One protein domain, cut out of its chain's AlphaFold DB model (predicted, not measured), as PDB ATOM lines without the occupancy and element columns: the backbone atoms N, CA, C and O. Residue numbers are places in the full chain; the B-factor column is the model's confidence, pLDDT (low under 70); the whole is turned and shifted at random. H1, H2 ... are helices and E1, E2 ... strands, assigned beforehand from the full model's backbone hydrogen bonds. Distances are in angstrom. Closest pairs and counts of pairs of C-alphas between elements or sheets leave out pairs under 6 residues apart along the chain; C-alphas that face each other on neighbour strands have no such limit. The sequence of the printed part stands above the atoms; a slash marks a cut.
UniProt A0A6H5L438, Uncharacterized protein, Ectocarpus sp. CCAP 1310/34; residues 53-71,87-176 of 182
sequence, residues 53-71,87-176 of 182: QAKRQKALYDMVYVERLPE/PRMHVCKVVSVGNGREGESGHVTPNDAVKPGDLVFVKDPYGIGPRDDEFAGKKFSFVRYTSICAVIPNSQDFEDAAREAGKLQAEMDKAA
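This is residues 53 to 71 and 87 to 176 of the 182 residues of an uncharacterized protein of Ectocarpus sp. CCAP 1310/34 (UniProt A0A6H5L438). One strongly twisted sheet of six strands makes a compact body, and a long helix, H1, sticks out from it as a free arm beyond the edge strand E6. Between E2 and E3 the long loop of residues 98 to 118 folds back on itself. The printed part has 109 residues, under half of them in named elements: six strands and then one helix, E1 E2 E3 E4 E5 E6 H1, of mixed class. The sheet's order is E4, E5, E1, E2, E3, E6, all antiparallel. The whole is loose, with a radius of gyration of the C-alphas of 17.5 A and spans of 60 by 42 by 30 A; the body without H1 spans 41 by 26 by 21 A.

Find C-alpha 63 at (126.811, 138.482, 130.882); from there E1, residues 63 to 68, runs 15.2 A. E2, residues 91 to 97, runs 16.3 A, and E3, residues 119 to 122, 9.9 A. Look next at E4, residues 133 to 135, 6.2 A long, and E5, residues 138 to 144, 19.5 A long. E6, residues 148 to 152, is 11.1 A long. H1, residues 155 to 176, begins at C-alpha 155, (111.706, 116.361, 127.205), and runs 32.4 A to C-alpha 176 at (85.246, 121.455, 145.217).

Start in the sheet with E1, antiparallel to E2 at 140 degrees between their directions; N 67 and O 93 are 2.8 A apart, within hydrogen-bond range. E5 is antiparallel to E1 at 151 degrees, with N 64 and O 143 at 2.8 A. E4 and E5 form a hairpin, with N 140 and O 133 at 2.8 A, and E4 is an edge strand. Turn to the hairpin of E2 and E3, where N 120 and O 92 are 2.8 A apart. E6, the other edge strand, is antiparallel to E3 at 153 degrees, with N 149 and O 121 at 2.8 A. E5 and E6 meet only through their link, which is tight. H1 is not on the sheet and is apart from E1 to E5; in it 17 of 18 O i to N i+4 pairs are within hydrogen-bond range.

The C-alphas farthest apart, those of Pro 130 and Ala 176, are 60.2 A from each other. Residues 72 to 86 are not printed, and C-alphas 71 and 87 are 11.0 A apart across this cut. The link from E2 to E3, 21 residues, is long; within it residues 101 to 102 pair antiparallel with residues 108 to 109. The mean pLDDT of the printed part is 83.2; look for values under 70 at residues 87, 127 to 132, 158 and 176.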
ATOM      1  N   GLN A  53     136.986 124.155 137.354       75.75
ATOM      2  CA  GLN A  53     137.407 125.486 136.921       75.75
ATOM      3  C   GLN A  53     136.268 126.299 136.276       75.75
ATOM      4  O   GLN A  53     136.099 127.462 136.631       75.75
ATOM      5  N   ALA A  54     135.425 125.692 135.432       76.62
ATOM      6  CA  ALA A  54     134.285 126.371 134.806       76.62
ATOM      7  C   ALA A  54     133.220 126.783 135.837       76.62
ATOM      8  O   ALA A  54     132.624 127.848 135.722       76.62
ATOM      9  N   LYS A  55     133.032 125.996 136.906       81.00
ATOM     10  CA  LYS A  55     132.123 126.362 138.011       81.00
ATOM     11  C   LYS A  55     132.587 127.578 138.819       81.00
ATOM     12  O   LYS A  55     131.764 128.214 139.468       81.00
ATOM     13  N   ARG A  56     133.889 127.885 138.821       84.25
ATOM     14  CA  ARG A  56     134.425 129.058 139.533       84.25
ATOM     15  C   ARG A  56     134.187 130.358 138.766       84.25
ATOM     16  O   ARG A  56     134.193 131.416 139.386       84.25
ATOM     17  N   GLN A  57     133.974 130.282 137.451       84.31
ATOM     18  CA  GLN A  57     133.721 131.446 136.609       84.31
ATOM     19  C   GLN A  57     132.272 131.912 136.777       84.31
ATOM     20  O   GLN A  57     131.316 131.269 136.328       84.31
ATOM     21  N   LYS A  58     132.111 133.051 137.454       88.19
ATOM     22  CA  LYS A  58     130.817 133.700 137.653       88.19
ATOM     23  C   LYS A  58     130.678 134.860 136.673       88.19
ATOM     24  O   LYS A  58     131.493 135.778 136.689       88.19
ATOM     25  N   ALA A  59     129.637 134.820 135.848       90.06
ATOM     26  CA  ALA A  59     129.283 135.944 134.997       90.06
ATOM     27  C   ALA A  59     128.820 137.152 135.835       90.06
ATOM     28  O   ALA A  59     128.190 136.996 136.884       90.06
ATOM     29  N   LEU A  60     129.153 138.359 135.376       89.69
ATOM     30  CA  LEU A  60     128.793 139.627 136.017       89.69
ATOM     31  C   LEU A  60     127.888 140.448 135.091       89.69
ATOM     32  O   LEU A  60     127.945 140.289 133.873       89.69
ATOM     33  N   TYR A  61     127.086 141.346 135.668       90.12
ATOM     34  CA  TYR A  61     126.168 142.226 134.932       90.12
ATOM     35  C   TYR A  61     125.233 141.444 133.993       90.12
ATOM     36  O   TYR A  61     124.627 140.456 134.402       90.12
ATOM     37  N   ASP A  62     125.141 141.869 132.732       90.88
ATOM     38  CA  ASP A  62     124.306 141.280 131.686       90.88
ATOM     39  C   ASP A  62     124.987 140.116 130.937       90.88
ATOM     40  O   ASP A  62     124.599 139.732 129.830       90.88
ATOM     41  N   MET A  63     126.077 139.583 131.494       90.25
ATOM     42  CA  MET A  63     126.811 138.482 130.882       90.25
ATOM     43  C   MET A  63     126.253 137.132 131.325       90.25
ATOM     44  O   MET A  63     125.771 136.954 132.445       90.25
ATOM     45  N   VAL A  64     126.390 136.152 130.443       92.06
ATOM     46  CA  VAL A  64     126.048 134.751 130.664       92.06
ATOM     47  C   VAL A  64     127.248 133.908 130.254       92.06
ATOM     48  O   VAL A  64     127.803 134.081 129.169       92.06
ATOM     49  N   TYR A  65     127.671 133.010 131.136       91.81
ATOM     50  CA  TYR A  65     128.761 132.080 130.874       91.81
ATOM     51  C   TYR A  65     128.191 130.762 130.363       91.81
ATOM     52  O   TYR A  65     127.372 130.125 131.038       91.81
ATOM     53  N   VAL A  66     128.614 130.359 129.166       91.31
ATOM     54  CA  VAL A  66     128.048 129.212 128.455       91.31
ATOM     55  C   VAL A  66     129.125 128.236 127.987       91.31
ATOM     56  O   VAL A  66     130.224 128.626 127.591       91.31
ATOM     57  N   GLU A  67     128.785 126.953 128.013       89.81
ATOM     58  CA  GLU A  67     129.514 125.860 127.373       89.81
ATOM     59  C   GLU A  67     128.969 125.671 125.955       89.81
ATOM     60  O   GLU A  67     127.765 125.481 125.773       89.81
ATOM     61  N   ARG A  68     129.833 125.693 124.939       87.25
ATOM     62  CA  ARG A  68     129.415 125.416 123.560       87.25
ATOM     63  C   ARG A  68     129.416 123.919 123.305       87.25
ATOM     64  O   ARG A  68     130.447 123.265 123.468       87.25
ATOM     65  N   LEU A  69     128.278 123.393 122.862       85.94
ATOM     66  CA  LEU A  69     128.171 121.984 122.512       85.94
ATOM     67  C   LEU A  69     128.682 121.765 121.078       85.94
ATOM     68  O   LEU A  69     128.273 122.489 120.168       85.94
ATOM     69  N   PRO A  70     129.594 120.802 120.850       77.38
ATOM     70  CA  PRO A  70     129.957 120.403 119.500       77.38
ATOM     71  C   PRO A  70     128.783 119.649 118.861       77.38
ATOM     72  O   PRO A  70     128.297 118.671 119.424       77.38
ATOM     73  N   GLU A  71     128.329 120.086 117.687       70.44
ATOM     74  CA  GLU A  71     127.339 119.331 116.913       70.44
ATOM     75  C   GLU A  71     127.991 118.063 116.338       70.44
ATOM     76  O   GLU A  71     128.986 118.134 115.607       70.44
ATOM     77  N   PRO A  87     124.098 125.269 108.235       62.31
ATOM     78  CA  PRO A  87     124.246 126.437 109.090       62.31
ATOM     79  C   PRO A  87     124.359 125.949 110.539       62.31
ATOM     80  O   PRO A  87     123.462 125.274 111.038       62.31
ATOM     81  N   ARG A  88     125.491 126.246 111.186       70.50
ATOM     82  CA  ARG A  88     125.789 125.807 112.557       70.50
ATOM     83  C   ARG A  88     124.732 126.376 113.495       70.50
ATOM     84  O   ARG A  88     124.658 127.599 113.627       70.50
ATOM     85  N   MET A  89     123.940 125.529 114.143       71.62
ATOM     86  CA  MET A  89     123.070 126.009 115.207       71.62
ATOM     87  C   MET A  89     123.932 126.168 116.456       71.62
ATOM     88  O   MET A  89     124.595 125.249 116.929       71.62
ATOM     89  N   HIS A  90     123.994 127.385 116.987       86.12
ATOM     90  CA  HIS A  90     124.822 127.669 118.155       86.12
ATOM     91  C   HIS A  90     124.068 127.282 119.424       86.12
ATOM     92  O   HIS A  90     123.538 128.133 120.140       86.12
ATOM     93  N   VAL A  91     124.003 125.973 119.673       88.69
ATOM     94  CA  VAL A  91     123.454 125.413 120.907       88.69
ATOM     95  C   VAL A  91     124.514 125.486 121.995       88.69
ATOM     96  O   VAL A  91     125.629 124.972 121.856       88.69
ATOM     97  N   CYS A  92     124.160 126.134 123.096       90.25
ATOM     98  CA  CYS A  92     125.030 126.277 124.249       90.25
ATOM     99  C   CYS A  92     124.309 125.811 125.513       90.25
ATOM    100  O   CYS A  92     123.093 125.933 125.627       90.25
ATOM    101  N   LYS A  93     125.067 125.305 126.482       91.06
ATOM    102  CA  LYS A  93     124.578 124.999 127.825       91.06
ATOM    103  C   LYS A  93     124.988 126.109 128.784       91.06
ATOM    104  O   LYS A  93     126.155 126.493 128.827       91.06
ATOM    105  N   VAL A  94     124.052 126.616 129.572       92.50
ATOM    106  CA  VAL A  94     124.308 127.707 130.517       92.50
ATOM    107  C   VAL A  94     125.003 127.171 131.765       92.50
ATOM    108  O   VAL A  94     124.562 126.190 132.361       92.50
ATOM    109  N   VAL A  95     126.089 127.825 132.181       91.81
ATOM    110  CA  VAL A  95     126.856 127.468 133.387       91.81
ATOM    111  C   VAL A  95     126.590 128.464 134.512       91.81
ATOM    112  O   VAL A  95     126.323 128.055 135.641       91.81
ATOM    113  N   SER A  96     126.652 129.764 134.216       91.69
ATOM    114  CA  SER A  96     126.345 130.824 135.180       91.69
ATOM    115  C   SER A  96     125.707 132.036 134.502       91.69
ATOM    116  O   SER A  96     125.974 132.328 133.336       91.69
ATOM    117  N   VAL A  97     124.844 132.733 135.242       93.25
ATOM    118  CA  VAL A  97     124.087 133.907 134.779       93.25
ATOM    119  C   VAL A  97     124.466 135.097 135.659       93.25
ATOM    120  O   VAL A  97     124.603 134.948 136.877       93.25
ATOM    121  N   GLY A  98     124.698 136.252 135.037       92.19
ATOM    122  CA  GLY A  98     124.947 137.508 135.733       92.19
ATOM    123  C   GLY A  98     123.675 138.117 136.327       92.19
ATOM    124  O   GLY A  98     122.561 137.673 136.065       92.19
ATOM    125  N   ASN A  99     123.847 139.143 137.158       90.00
ATOM    126  CA  ASN A  99     122.750 139.730 137.929       90.00
ATOM    127  C   ASN A  99     121.733 140.512 137.075       90.00
ATOM    128  O   ASN A  99     120.627 140.750 137.554       90.00
ATOM    129  N   GLY A 100     122.092 140.926 135.855       89.38
ATOM    130  CA  GLY A 100     121.218 141.710 134.987       89.38
ATOM    131  C   GLY A 100     121.856 142.970 134.411       89.38
ATOM    132  O   GLY A 100     123.001 143.323 134.713       89.38
ATOM    133  N   ARG A 101     121.094 143.659 133.559       88.69
ATOM    134  CA  ARG A 101     121.522 144.895 132.897       88.69
ATOM    135  C   ARG A 101     121.214 146.109 133.765       88.69
ATOM    136  O   ARG A 101     120.074 146.318 134.164       88.69
ATOM    137  N   GLU A 102     122.220 146.944 133.989       88.06
ATOM    138  CA  GLU A 102     122.053 148.233 134.662       88.06
ATOM    139  C   GLU A 102     121.501 149.265 133.666       88.06
ATOM    140  O   GLU A 102     122.049 149.463 132.577       88.06
ATOM    141  N   GLY A 103     120.370 149.879 134.008       86.56
ATOM    142  CA  GLY A 103     119.787 150.995 133.272       86.56
ATOM    143  C   GLY A 103     120.393 152.335 133.690       86.56
ATOM    144  O   GLY A 103     120.979 152.467 134.762       86.56
ATOM    145  N   GLU A 104     120.191 153.365 132.869       82.94
ATOM    146  CA  GLU A 104     120.692 154.728 133.123       82.94
ATOM    147  C   GLU A 104     120.125 155.344 134.417       82.94
ATOM    148  O   GLU A 104     120.768 156.165 135.064       82.94
ATOM    149  N   SER A 105     118.948 154.888 134.849       84.25
ATOM    150  CA  SER A 105     118.307 155.288 136.106       84.25
ATOM    151  C   SER A 105     118.871 154.583 137.352       84.25
ATOM    152  O   SER A 105     118.339 154.774 138.441       84.25
ATOM    153  N   GLY A 106     119.892 153.727 137.212       84.19
ATOM    154  CA  GLY A 106     120.452 152.923 138.307       84.19
ATOM    155  C   GLY A 106     119.609 151.702 138.700       84.19
ATOM    156  O   GLY A 106     119.966 150.974 139.624       84.19
ATOM    157  N   HIS A 107     118.498 151.448 138.002       88.25
ATOM    158  CA  HIS A 107     117.722 150.220 138.155       88.25
ATOM    159  C   HIS A 107     118.391 149.069 137.402       88.25
ATOM    160  O   HIS A 107     118.776 149.221 136.243       88.25
ATOM    161  N   VAL A 108     118.498 147.911 138.051       88.31
ATOM    162  CA  VAL A 108     119.017 146.684 137.438       88.31
ATOM    163  C   VAL A 108     117.839 145.842 136.969       88.31
ATOM    164  O   VAL A 108     117.010 145.442 137.785       88.31
ATOM    165  N   THR A 109     117.761 145.575 135.667       88.94
ATOM    166  CA  THR A 109     116.793 144.629 135.103       88.94
ATOM    167  C   THR A 109     117.351 143.215 135.260       88.94
ATOM    168  O   THR A 109     118.375 142.925 134.634       88.94
ATOM    169  N   PRO A 110     116.728 142.349 136.079       89.94
ATOM    170  CA  PRO A 110     117.224 141.001 136.327       89.94
ATOM    171  C   PRO A 110     117.036 140.078 135.114       89.94
ATOM    172  O   PRO A 110     116.115 140.236 134.312       89.94
ATOM    173  N   ASN A 111     117.917 139.084 135.007       88.25
ATOM    174  CA  ASN A 111     117.956 138.110 133.914       88.25
ATOM    175  C   ASN A 111     117.245 136.800 134.302       88.25
ATOM    176  O   ASN A 111     117.848 135.729 134.323       88.25
ATOM    177  N   ASP A 112     115.952 136.887 134.627       83.88
ATOM    178  CA  ASP A 112     115.193 135.781 135.241       83.88
ATOM    179  C   ASP A 112     114.771 134.667 134.266       83.88
ATOM    180  O   ASP A 112     114.392 133.577 134.696       83.88
ATOM    181  N   ALA A 113     114.809 134.916 132.952       85.94
ATOM    182  CA  ALA A 113     114.278 133.968 131.967       85.94
ATOM    183  C   ALA A 113     115.211 132.778 131.689       85.94
ATOM    184  O   ALA A 113     114.791 131.824 131.040       85.94
ATOM    185  N   VAL A 114     116.464 132.829 132.150       90.19
ATOM    186  CA  VAL A 114     117.472 131.793 131.901       90.19
ATOM    187  C   VAL A 114     118.043 131.314 133.227       90.19
ATOM    188  O   VAL A 114     118.488 132.116 134.048       90.19
ATOM    189  N   LYS A 115     118.078 129.997 133.427       90.31
ATOM    190  CA  LYS A 115     118.628 129.368 134.627       90.31
ATOM    191  C   LYS A 115     119.950 128.656 134.314       90.31
ATOM    192  O   LYS A 115     120.206 128.250 133.178       90.31
ATOM    193  N   PRO A 116     120.840 128.496 135.311       91.06
ATOM    194  CA  PRO A 116     122.038 127.685 135.137       91.06
ATOM    195  C   PRO A 116     121.645 126.225 134.878       91.06
ATOM    196  O   PRO A 116     120.923 125.623 135.669       91.06
ATOM    197  N   GLY A 117     122.161 125.646 133.796       89.56
ATOM    198  CA  GLY A 117     121.854 124.284 133.359       89.56
ATOM    199  C   GLY A 117     121.004 124.202 132.092       89.56
ATOM    200  O   GLY A 117     121.042 123.156 131.441       89.56
ATOM    201  N   ASP A 118     120.331 125.287 131.714       91.12
ATOM    202  CA  ASP A 118     119.464 125.332 130.538       91.12
ATOM    203  C   ASP A 118     120.258 125.201 129.231       91.12
ATOM    204  O   ASP A 118     121.425 125.602 129.132       91.12
ATOM    205  N   LEU A 119     119.605 124.658 128.203       91.06
ATOM    206  CA  LEU A 119     120.099 124.680 126.829       91.06
ATOM    207  C   LEU A 119     119.532 125.908 126.122       91.06
ATOM    208  O   LEU A 119     118.334 126.160 126.179       91.06
ATOM    209  N   VAL A 120     120.383 126.677 125.453       91.88
ATOM    210  CA  VAL A 120     119.999 127.935 124.811       91.88
ATOM    211  C   VAL A 120     120.540 128.036 123.392       91.88
ATOM    212  O   VAL A 120     121.641 127.570 123.091       91.88
ATOM    213  N   PHE A 121     119.772 128.698 122.530       91.19
ATOM    214  CA  PHE A 121     120.238 129.133 121.218       91.19
ATOM    215  C   PHE A 121     120.852 130.525 121.313       91.19
ATOM    216  O   PHE A 121     120.224 131.457 121.819       91.19
ATOM    217  N   VAL A 122     122.059 130.671 120.778       89.81
ATOM    218  CA  VAL A 122     122.773 131.949 120.720       89.81
ATOM    219  C   VAL A 122     122.820 132.449 119.278       89.81
ATOM    220  O   VAL A 122     123.029 131.676 118.346       89.81
ATOM    221  N   LYS A 123     122.623 133.753 119.075       87.00
ATOM    222  CA  LYS A 123     122.726 134.384 117.753       87.00
ATOM    223  C   LYS A 123     124.168 134.436 117.249       87.00
ATOM    224  O   LYS A 123     124.431 134.166 116.080       87.00
ATOM    225  N   ASP A 124     125.081 134.832 118.128       82.00
ATOM    226  CA  ASP A 124     126.462 135.118 117.770       82.00
ATOM    227  C   ASP A 124     127.353 133.872 117.914       82.00
ATOM    228  O   ASP A 124     127.348 133.221 118.962       82.00
ATOM    229  N   PRO A 125     128.177 133.549 116.900       71.50
ATOM    230  CA  PRO A 125     129.089 132.411 116.952       71.50
ATOM    231  C   PRO A 125     130.284 132.624 117.882       71.50
ATOM    232  O   PRO A 125     131.036 131.677 118.081       71.50
ATOM    233  N   TYR A 126     130.526 133.832 118.396       70.38
ATOM    234  CA  TYR A 126     131.697 134.146 119.218       70.38
ATOM    235  C   TYR A 126     131.295 134.913 120.474       70.38
ATOM    236  O   TYR A 126     130.428 135.784 120.429       70.38
ATOM    237  N   GLY A 127     131.939 134.579 121.593       67.56
ATOM    238  CA  GLY A 127     131.758 135.286 122.851       67.56
ATOM    239  C   GLY A 127     132.500 136.620 122.895       67.56
ATOM    240  O   GLY A 127     133.432 136.867 122.130       67.56
ATOM    241  N   ILE A 128     132.097 137.473 123.832       69.19
ATOM    242  CA  ILE A 128     132.752 138.749 124.124       69.19
ATOM    243  C   ILE A 128     133.704 138.511 125.301       69.19
ATOM    244  O   ILE A 128     133.270 138.445 126.449       69.19
ATOM    245  N   GLY A 129     134.999 138.345 125.023       60.69
ATOM    246  CA  GLY A 129     136.027 138.161 126.051       60.69
ATOM    247  C   GLY A 129     137.423 137.874 125.478       60.69
ATOM    248  O   GLY A 129     137.548 137.533 124.298       60.69
ATOM    249  N   PRO A 130     138.492 138.038 126.279       53.31
ATOM    250  CA  PRO A 130     139.852 137.692 125.876       53.31
ATOM    251  C   PRO A 130     139.998 136.167 125.746       53.31
ATOM    252  O   PRO A 130     140.314 135.495 126.715       53.31
ATOM    253  N   ARG A 131     139.808 135.661 124.516       53.88
ATOM    254  CA  ARG A 131     139.844 134.243 124.100       53.88
ATOM    255  C   ARG A 131     138.771 133.345 124.735       53.88
ATOM    256  O   ARG A 131     138.439 133.455 125.904       53.88
ATOM    257  N   ASP A 132     138.242 132.433 123.920       67.19
ATOM    258  CA  ASP A 132     137.430 131.310 124.391       67.19
ATOM    259  C   ASP A 132     138.287 130.433 125.320       67.19
ATOM    260  O   ASP A 132     139.392 130.028 124.945       67.19
ATOM    261  N   ASP A 133     137.780 130.148 126.518       74.88
ATOM    262  CA  ASP A 133     138.457 129.272 127.468       74.88
ATOM    263  C   ASP A 133     138.197 127.813 127.079       74.88
ATOM    264  O   ASP A 133     137.050 127.365 126.993       74.88
ATOM    265  N   GLU A 134     139.257 127.042 126.854       79.50
ATOM    266  CA  GLU A 134     139.154 125.604 126.614       79.50
ATOM    267  C   GLU A 134     139.441 124.853 127.919       79.50
ATOM    268  O   GLU A 134     140.590 124.703 128.332       79.50
ATOM    269  N   PHE A 135     138.392 124.357 128.579       80.06
ATOM    270  CA  PHE A 135     138.525 123.517 129.769       80.06
ATOM    271  C   PHE A 135     138.163 122.077 129.418       80.06
ATOM    272  O   PHE A 135     137.051 121.798 128.978       80.06
ATOM    273  N   ALA A 136     139.093 121.141 129.633       78.31
ATOM    274  CA  ALA A 136     138.877 119.707 129.404       78.31
ATOM    275  C   ALA A 136     138.340 119.365 127.992       78.31
ATOM    276  O   ALA A 136     137.499 118.482 127.837       78.31
ATOM    277  N   GLY A 137     138.795 120.090 126.961       80.06
ATOM    278  CA  GLY A 137     138.358 119.898 125.569       80.06
ATOM    279  C   GLY A 137     136.977 120.478 125.238       80.06
ATOM    280  O   GLY A 137     136.524 120.362 124.100       80.06
ATOM    281  N   LYS A 138     136.317 121.127 126.202       84.44
ATOM    282  CA  LYS A 138     135.071 121.874 126.015       84.44
ATOM    283  C   LYS A 138     135.382 123.359 125.901       84.44
ATOM    284  O   LYS A 138     136.220 123.877 126.641       84.44
ATOM    285  N   LYS A 139     134.707 124.041 124.978       85.56
ATOM    286  CA  LYS A 139     134.888 125.477 124.757       85.56
ATOM    287  C   LYS A 139     133.850 126.249 125.552       85.56
ATOM    288  O   LYS A 139     132.653 125.994 125.412       85.56
ATOM    289  N   PHE A 140     134.312 127.202 126.344       88.19
ATOM    290  CA  PHE A 140     133.470 128.091 127.121       88.19
ATOM    291  C   PHE A 140     133.614 129.520 126.625       88.19
ATOM    292  O   PHE A 140     134.684 129.952 126.190       88.19
ATOM    293  N   SER A 141     132.515 130.259 126.700       88.25
ATOM    294  CA  SER A 141     132.457 131.634 126.224       88.25
ATOM    295  C   SER A 141     131.529 132.466 127.087       88.25
ATOM    296  O   SER A 141     130.539 131.970 127.625       88.25
ATOM    297  N   PHE A 142     131.818 133.761 127.158       89.44
ATOM    298  CA  PHE A 142     130.883 134.741 127.689       89.44
ATOM    299  C   PHE A 142     130.033 135.317 126.564       89.44
ATOM    300  O   PHE A 142     130.547 135.740 125.529       89.44
ATOM    301  N   VAL A 143     128.726 135.358 126.776       90.44
ATOM    302  CA  VAL A 143     127.733 135.868 125.828       90.44
ATOM    303  C   VAL A 143     126.887 136.911 126.556       90.44
ATOM    304  O   VAL A 143     126.694 136.810 127.766       90.44
ATOM    305  N   ARG A 144     126.398 137.945 125.863       90.62
ATOM    306  CA  ARG A 144     125.408 138.848 126.472       90.62
ATOM    307  C   ARG A 144     124.045 138.183 126.524       90.62
ATOM    308  O   ARG A 144     123.677 137.460 125.602       90.62
ATOM    309  N   TYR A 145     123.254 138.536 127.523       90.00
ATOM    310  CA  TYR A 145     121.871 138.089 127.614       90.00
ATOM    311  C   TYR A 145     121.051 138.444 126.362       90.00
ATOM    312  O   TYR A 145     120.296 137.621 125.859       90.00
ATOM    313  N   THR A 146     121.289 139.617 125.762       90.62
ATOM    314  CA  THR A 146     120.609 140.061 124.528       90.62
ATOM    315  C   THR A 146     120.883 139.203 123.289       90.62
ATOM    316  O   THR A 146     120.165 139.324 122.300       90.62
ATOM    317  N   SER A 147     121.951 138.399 123.292       90.44
ATOM    318  CA  SER A 147     122.306 137.517 122.171       90.44
ATOM    319  C   SER A 147     121.673 136.126 122.295       90.44
ATOM    320  O   SER A 147     121.829 135.308 121.387       90.44
ATOM    321  N   ILE A 148     120.977 135.844 123.401       91.62
ATOM    322  CA  ILE A 148     120.234 134.602 123.611       91.62
ATOM    323  C   ILE A 148     118.883 134.718 122.899       91.62
ATOM    324  O   ILE A 148     118.120 135.648 123.143       91.62
ATOM    325  N   CYS A 149     118.596 133.772 122.006       90.94
ATOM    326  CA  CYS A 149     117.375 133.769 121.202       90.94
ATOM    327  C   CYS A 149     116.233 133.007 121.879       90.94
ATOM    328  O   CYS A 149     115.090 133.452 121.838       90.94
ATOM    329  N   ALA A 150     116.528 131.835 122.448       90.88
ATOM    330  CA  ALA A 150     115.523 130.956 123.040       90.88
ATOM    331  C   ALA A 150     116.148 129.958 124.022       90.88
ATOM    332  O   ALA A 150     117.296 129.541 123.839       90.88
ATOM    333  N   VAL A 151     115.354 129.549 125.013       91.31
ATOM    334  CA  VAL A 151     115.626 128.408 125.896       91.31
ATOM    335  C   VAL A 151     114.983 127.164 125.286       91.31
ATOM    336  O   VAL A 151     113.824 127.199 124.872       91.31
ATOM    337  N   ILE A 152     115.744 126.076 125.204       89.75
ATOM    338  CA  ILE A 152     115.295 124.774 124.718       89.75
ATOM    339  C   ILE A 152     114.838 123.962 125.935       89.75
ATOM    340  O   ILE A 152     115.689 123.550 126.727       89.75
ATOM    341  N   PRO A 153     113.529 123.721 126.110       84.06
ATOM    342  CA  PRO A 153     113.041 122.820 127.147       84.06
ATOM    343  C   PRO A 153     113.458 121.380 126.828       84.06
ATOM    344  O   PRO A 153     113.323 120.915 125.692       84.06
ATOM    345  N   ASN A 154     113.957 120.657 127.828       83.00
ATOM    346  CA  ASN A 154     114.212 119.229 127.691       83.00
ATOM    347  C   ASN A 154     112.891 118.462 127.735       83.00
ATOM    348  O   ASN A 154     111.911 118.906 128.329       83.00
ATOM    349  N   SER A 155     112.873 117.255 127.166       74.31
ATOM    350  CA  SER A 155     111.706 116.361 127.205       74.31
ATOM    351  C   SER A 155     111.161 116.132 128.624       74.31
ATOM    352  O   SER A 155     109.956 116.006 128.803       74.31
ATOM    353  N   GLN A 156     112.039 116.128 129.630       72.19
ATOM    354  CA  GLN A 156     111.686 115.951 131.043       72.19
ATOM    355  C   GLN A 156     110.948 117.165 131.625       72.19
ATOM    356  O   GLN A 156     110.011 116.990 132.400       72.19
ATOM    357  N   ASP A 157     111.282 118.377 131.176       70.81
ATOM    358  CA  ASP A 157     110.628 119.608 131.636       70.81
ATOM    359  C   ASP A 157     109.146 119.640 131.211       70.81
ATOM    360  O   ASP A 157     108.292 120.165 131.926       70.81
ATOM    361  N   PHE A 158     108.808 119.008 130.079       68.56
ATOM    362  CA  PHE A 158     107.417 118.835 129.650       68.56
ATOM    363  C   PHE A 158     106.648 117.836 130.525       68.56
ATOM    364  O   PHE A 158     105.464 118.044 130.798       68.56
ATOM    365  N   GLU A 159     107.296 116.754 130.970       74.31
ATOM    366  CA  GLU A 159     106.675 115.765 131.861       74.31
ATOM    367  C   GLU A 159     106.417 116.346 133.255       74.31
ATOM    368  O   GLU A 159     105.367 116.092 133.853       74.31
ATOM    369  N   ASP A 160     107.344 117.153 133.769       77.25
ATOM    370  CA  ASP A 160     107.202 117.777 135.082       77.25
ATOM    371  C   ASP A 160     106.144 118.888 135.075       77.25
ATOM    372  O   ASP A 160     105.305 118.926 135.979       77.25
ATOM    373  N   ALA A 161     106.062 119.690 134.007       75.62
ATOM    374  CA  ALA A 161     104.967 120.646 133.823       75.62
ATOM    375  C   ALA A 161     103.586 119.956 133.779       75.62
ATOM    376  O   ALA A 161     102.623 120.435 134.384       75.62
ATOM    377  N   ALA A 162     103.482 118.790 133.127       78.75
ATOM    378  CA  ALA A 162     102.246 118.004 133.102       78.75
ATOM    379  C   ALA A 162     101.878 117.443 134.490       78.75
ATOM    380  O   ALA A 162     100.701 117.402 134.860       78.75
ATOM    381  N   ARG A 163     102.874 117.043 135.294       78.44
ATOM    382  CA  ARG A 163     102.657 116.589 136.679       78.44
ATOM    383  C   ARG A 163     102.210 117.717 137.600       78.44
ATOM    384  O   ARG A 163     101.358 117.482 138.455       78.44
ATOM    385  N   GLU A 164     102.772 118.916 137.463       79.94
ATOM    386  CA  GLU A 164     102.358 120.081 138.253       79.94
ATOM    387  C   GLU A 164     100.926 120.509 137.922       79.94
ATOM    388  O   GLU A 164     100.125 120.705 138.838       79.94
ATOM    389  N   ALA A 165     100.558 120.528 136.638       79.06
ATOM    390  CA  ALA A 165      99.182 120.778 136.215       79.06
ATOM    391  C   ALA A 165      98.197 119.740 136.791       79.06
ATOM    392  O   ALA A 165      97.123 120.101 137.276       79.06
ATOM    393  N   GLY A 166      98.577 118.456 136.817       80.69
ATOM    394  CA  GLY A 166      97.759 117.397 137.417       80.69
ATOM    395  C   GLY A 166      97.562 117.544 138.932       80.69
ATOM    396  O   GLY A 166      96.474 117.275 139.438       80.69
ATOM    397  N   LYS A 167      98.585 118.003 139.670       83.88
ATOM    398  CA  LYS A 167      98.481 118.253 141.122       83.88
ATOM    399  C   LYS A 167      97.525 119.400 141.436       83.88
ATOM    400  O   LYS A 167      96.720 119.264 142.351       83.88
ATOM    401  N   LEU A 168      97.589 120.485 140.665       81.12
ATOM    402  CA  LEU A 168      96.691 121.629 140.824       81.12
ATOM    403  C   LEU A 168      95.240 121.244 140.532       81.12
ATOM    404  O   LEU A 168      94.355 121.601 141.304       81.12
ATOM    405  N   GLN A 169      94.996 120.455 139.483       81.19
ATOM    406  CA  GLN A 169      93.647 119.965 139.194       81.19
ATOM    407  C   GLN A 169      93.114 119.087 140.332       81.19
ATOM    408  O   GLN A 169      91.996 119.294 140.793       81.19
ATOM    409  N   ALA A 170      93.932 118.168 140.855       83.56
ATOM    410  CA  ALA A 170      93.543 117.333 141.989       83.56
ATOM    411  C   ALA A 170      93.281 118.150 143.272       83.56
ATOM    412  O   ALA A 170      92.408 117.799 144.066       83.56
ATOM    413  N   GLU A 171      94.023 119.240 143.489       87.19
ATOM    414  CA  GLU A 171      93.791 120.169 144.597       87.19
ATOM    415  C   GLU A 171      92.485 120.955 144.417       87.19
ATOM    416  O   GLU A 171      91.702 121.066 145.362       87.19
ATOM    417  N   MET A 172      92.196 121.413 143.196       78.31
ATOM    418  CA  MET A 172      90.929 122.063 142.852       78.31
ATOM    419  C   MET A 172      89.732 121.118 143.017       78.31
ATOM    420  O   MET A 172      88.729 121.508 143.616       78.31
ATOM    421  N   ASP A 173      89.846 119.863 142.578       79.50
ATOM    422  CA  ASP A 173      88.792 118.852 142.729       79.50
ATOM    423  C   ASP A 173      88.544 118.519 144.214       79.50
ATOM    424  O   ASP A 173      87.404 118.334 144.651       79.50
ATOM    425  N   LYS A 174      89.602 118.516 145.036       77.62
ATOM    426  CA  LYS A 174      89.503 118.323 146.490       77.62
ATOM    427  C   LYS A 174      88.874 119.527 147.204       77.62
ATOM    428  O   LYS A 174      88.128 119.340 148.168       77.62
ATOM    429  N   ALA A 175      89.136 120.748 146.737       74.62
ATOM    430  CA  ALA A 175      88.489 121.957 147.244       74.62
ATOM    431  C   ALA A 175      86.997 121.998 146.869       74.62
ATOM    432  O   ALA A 175      86.169 122.330 147.715       74.62
ATOM    433  N   ALA A 176      86.638 121.560 145.657       68.88
ATOM    434  CA  ALA A 176      85.246 121.455 145.217       68.88
ATOM    435  C   ALA A 176      84.452 120.383 145.995       68.88
ATOM    436  O   ALA A 176      83.273 120.572 146.278       68.88
TER     437      ALA A 176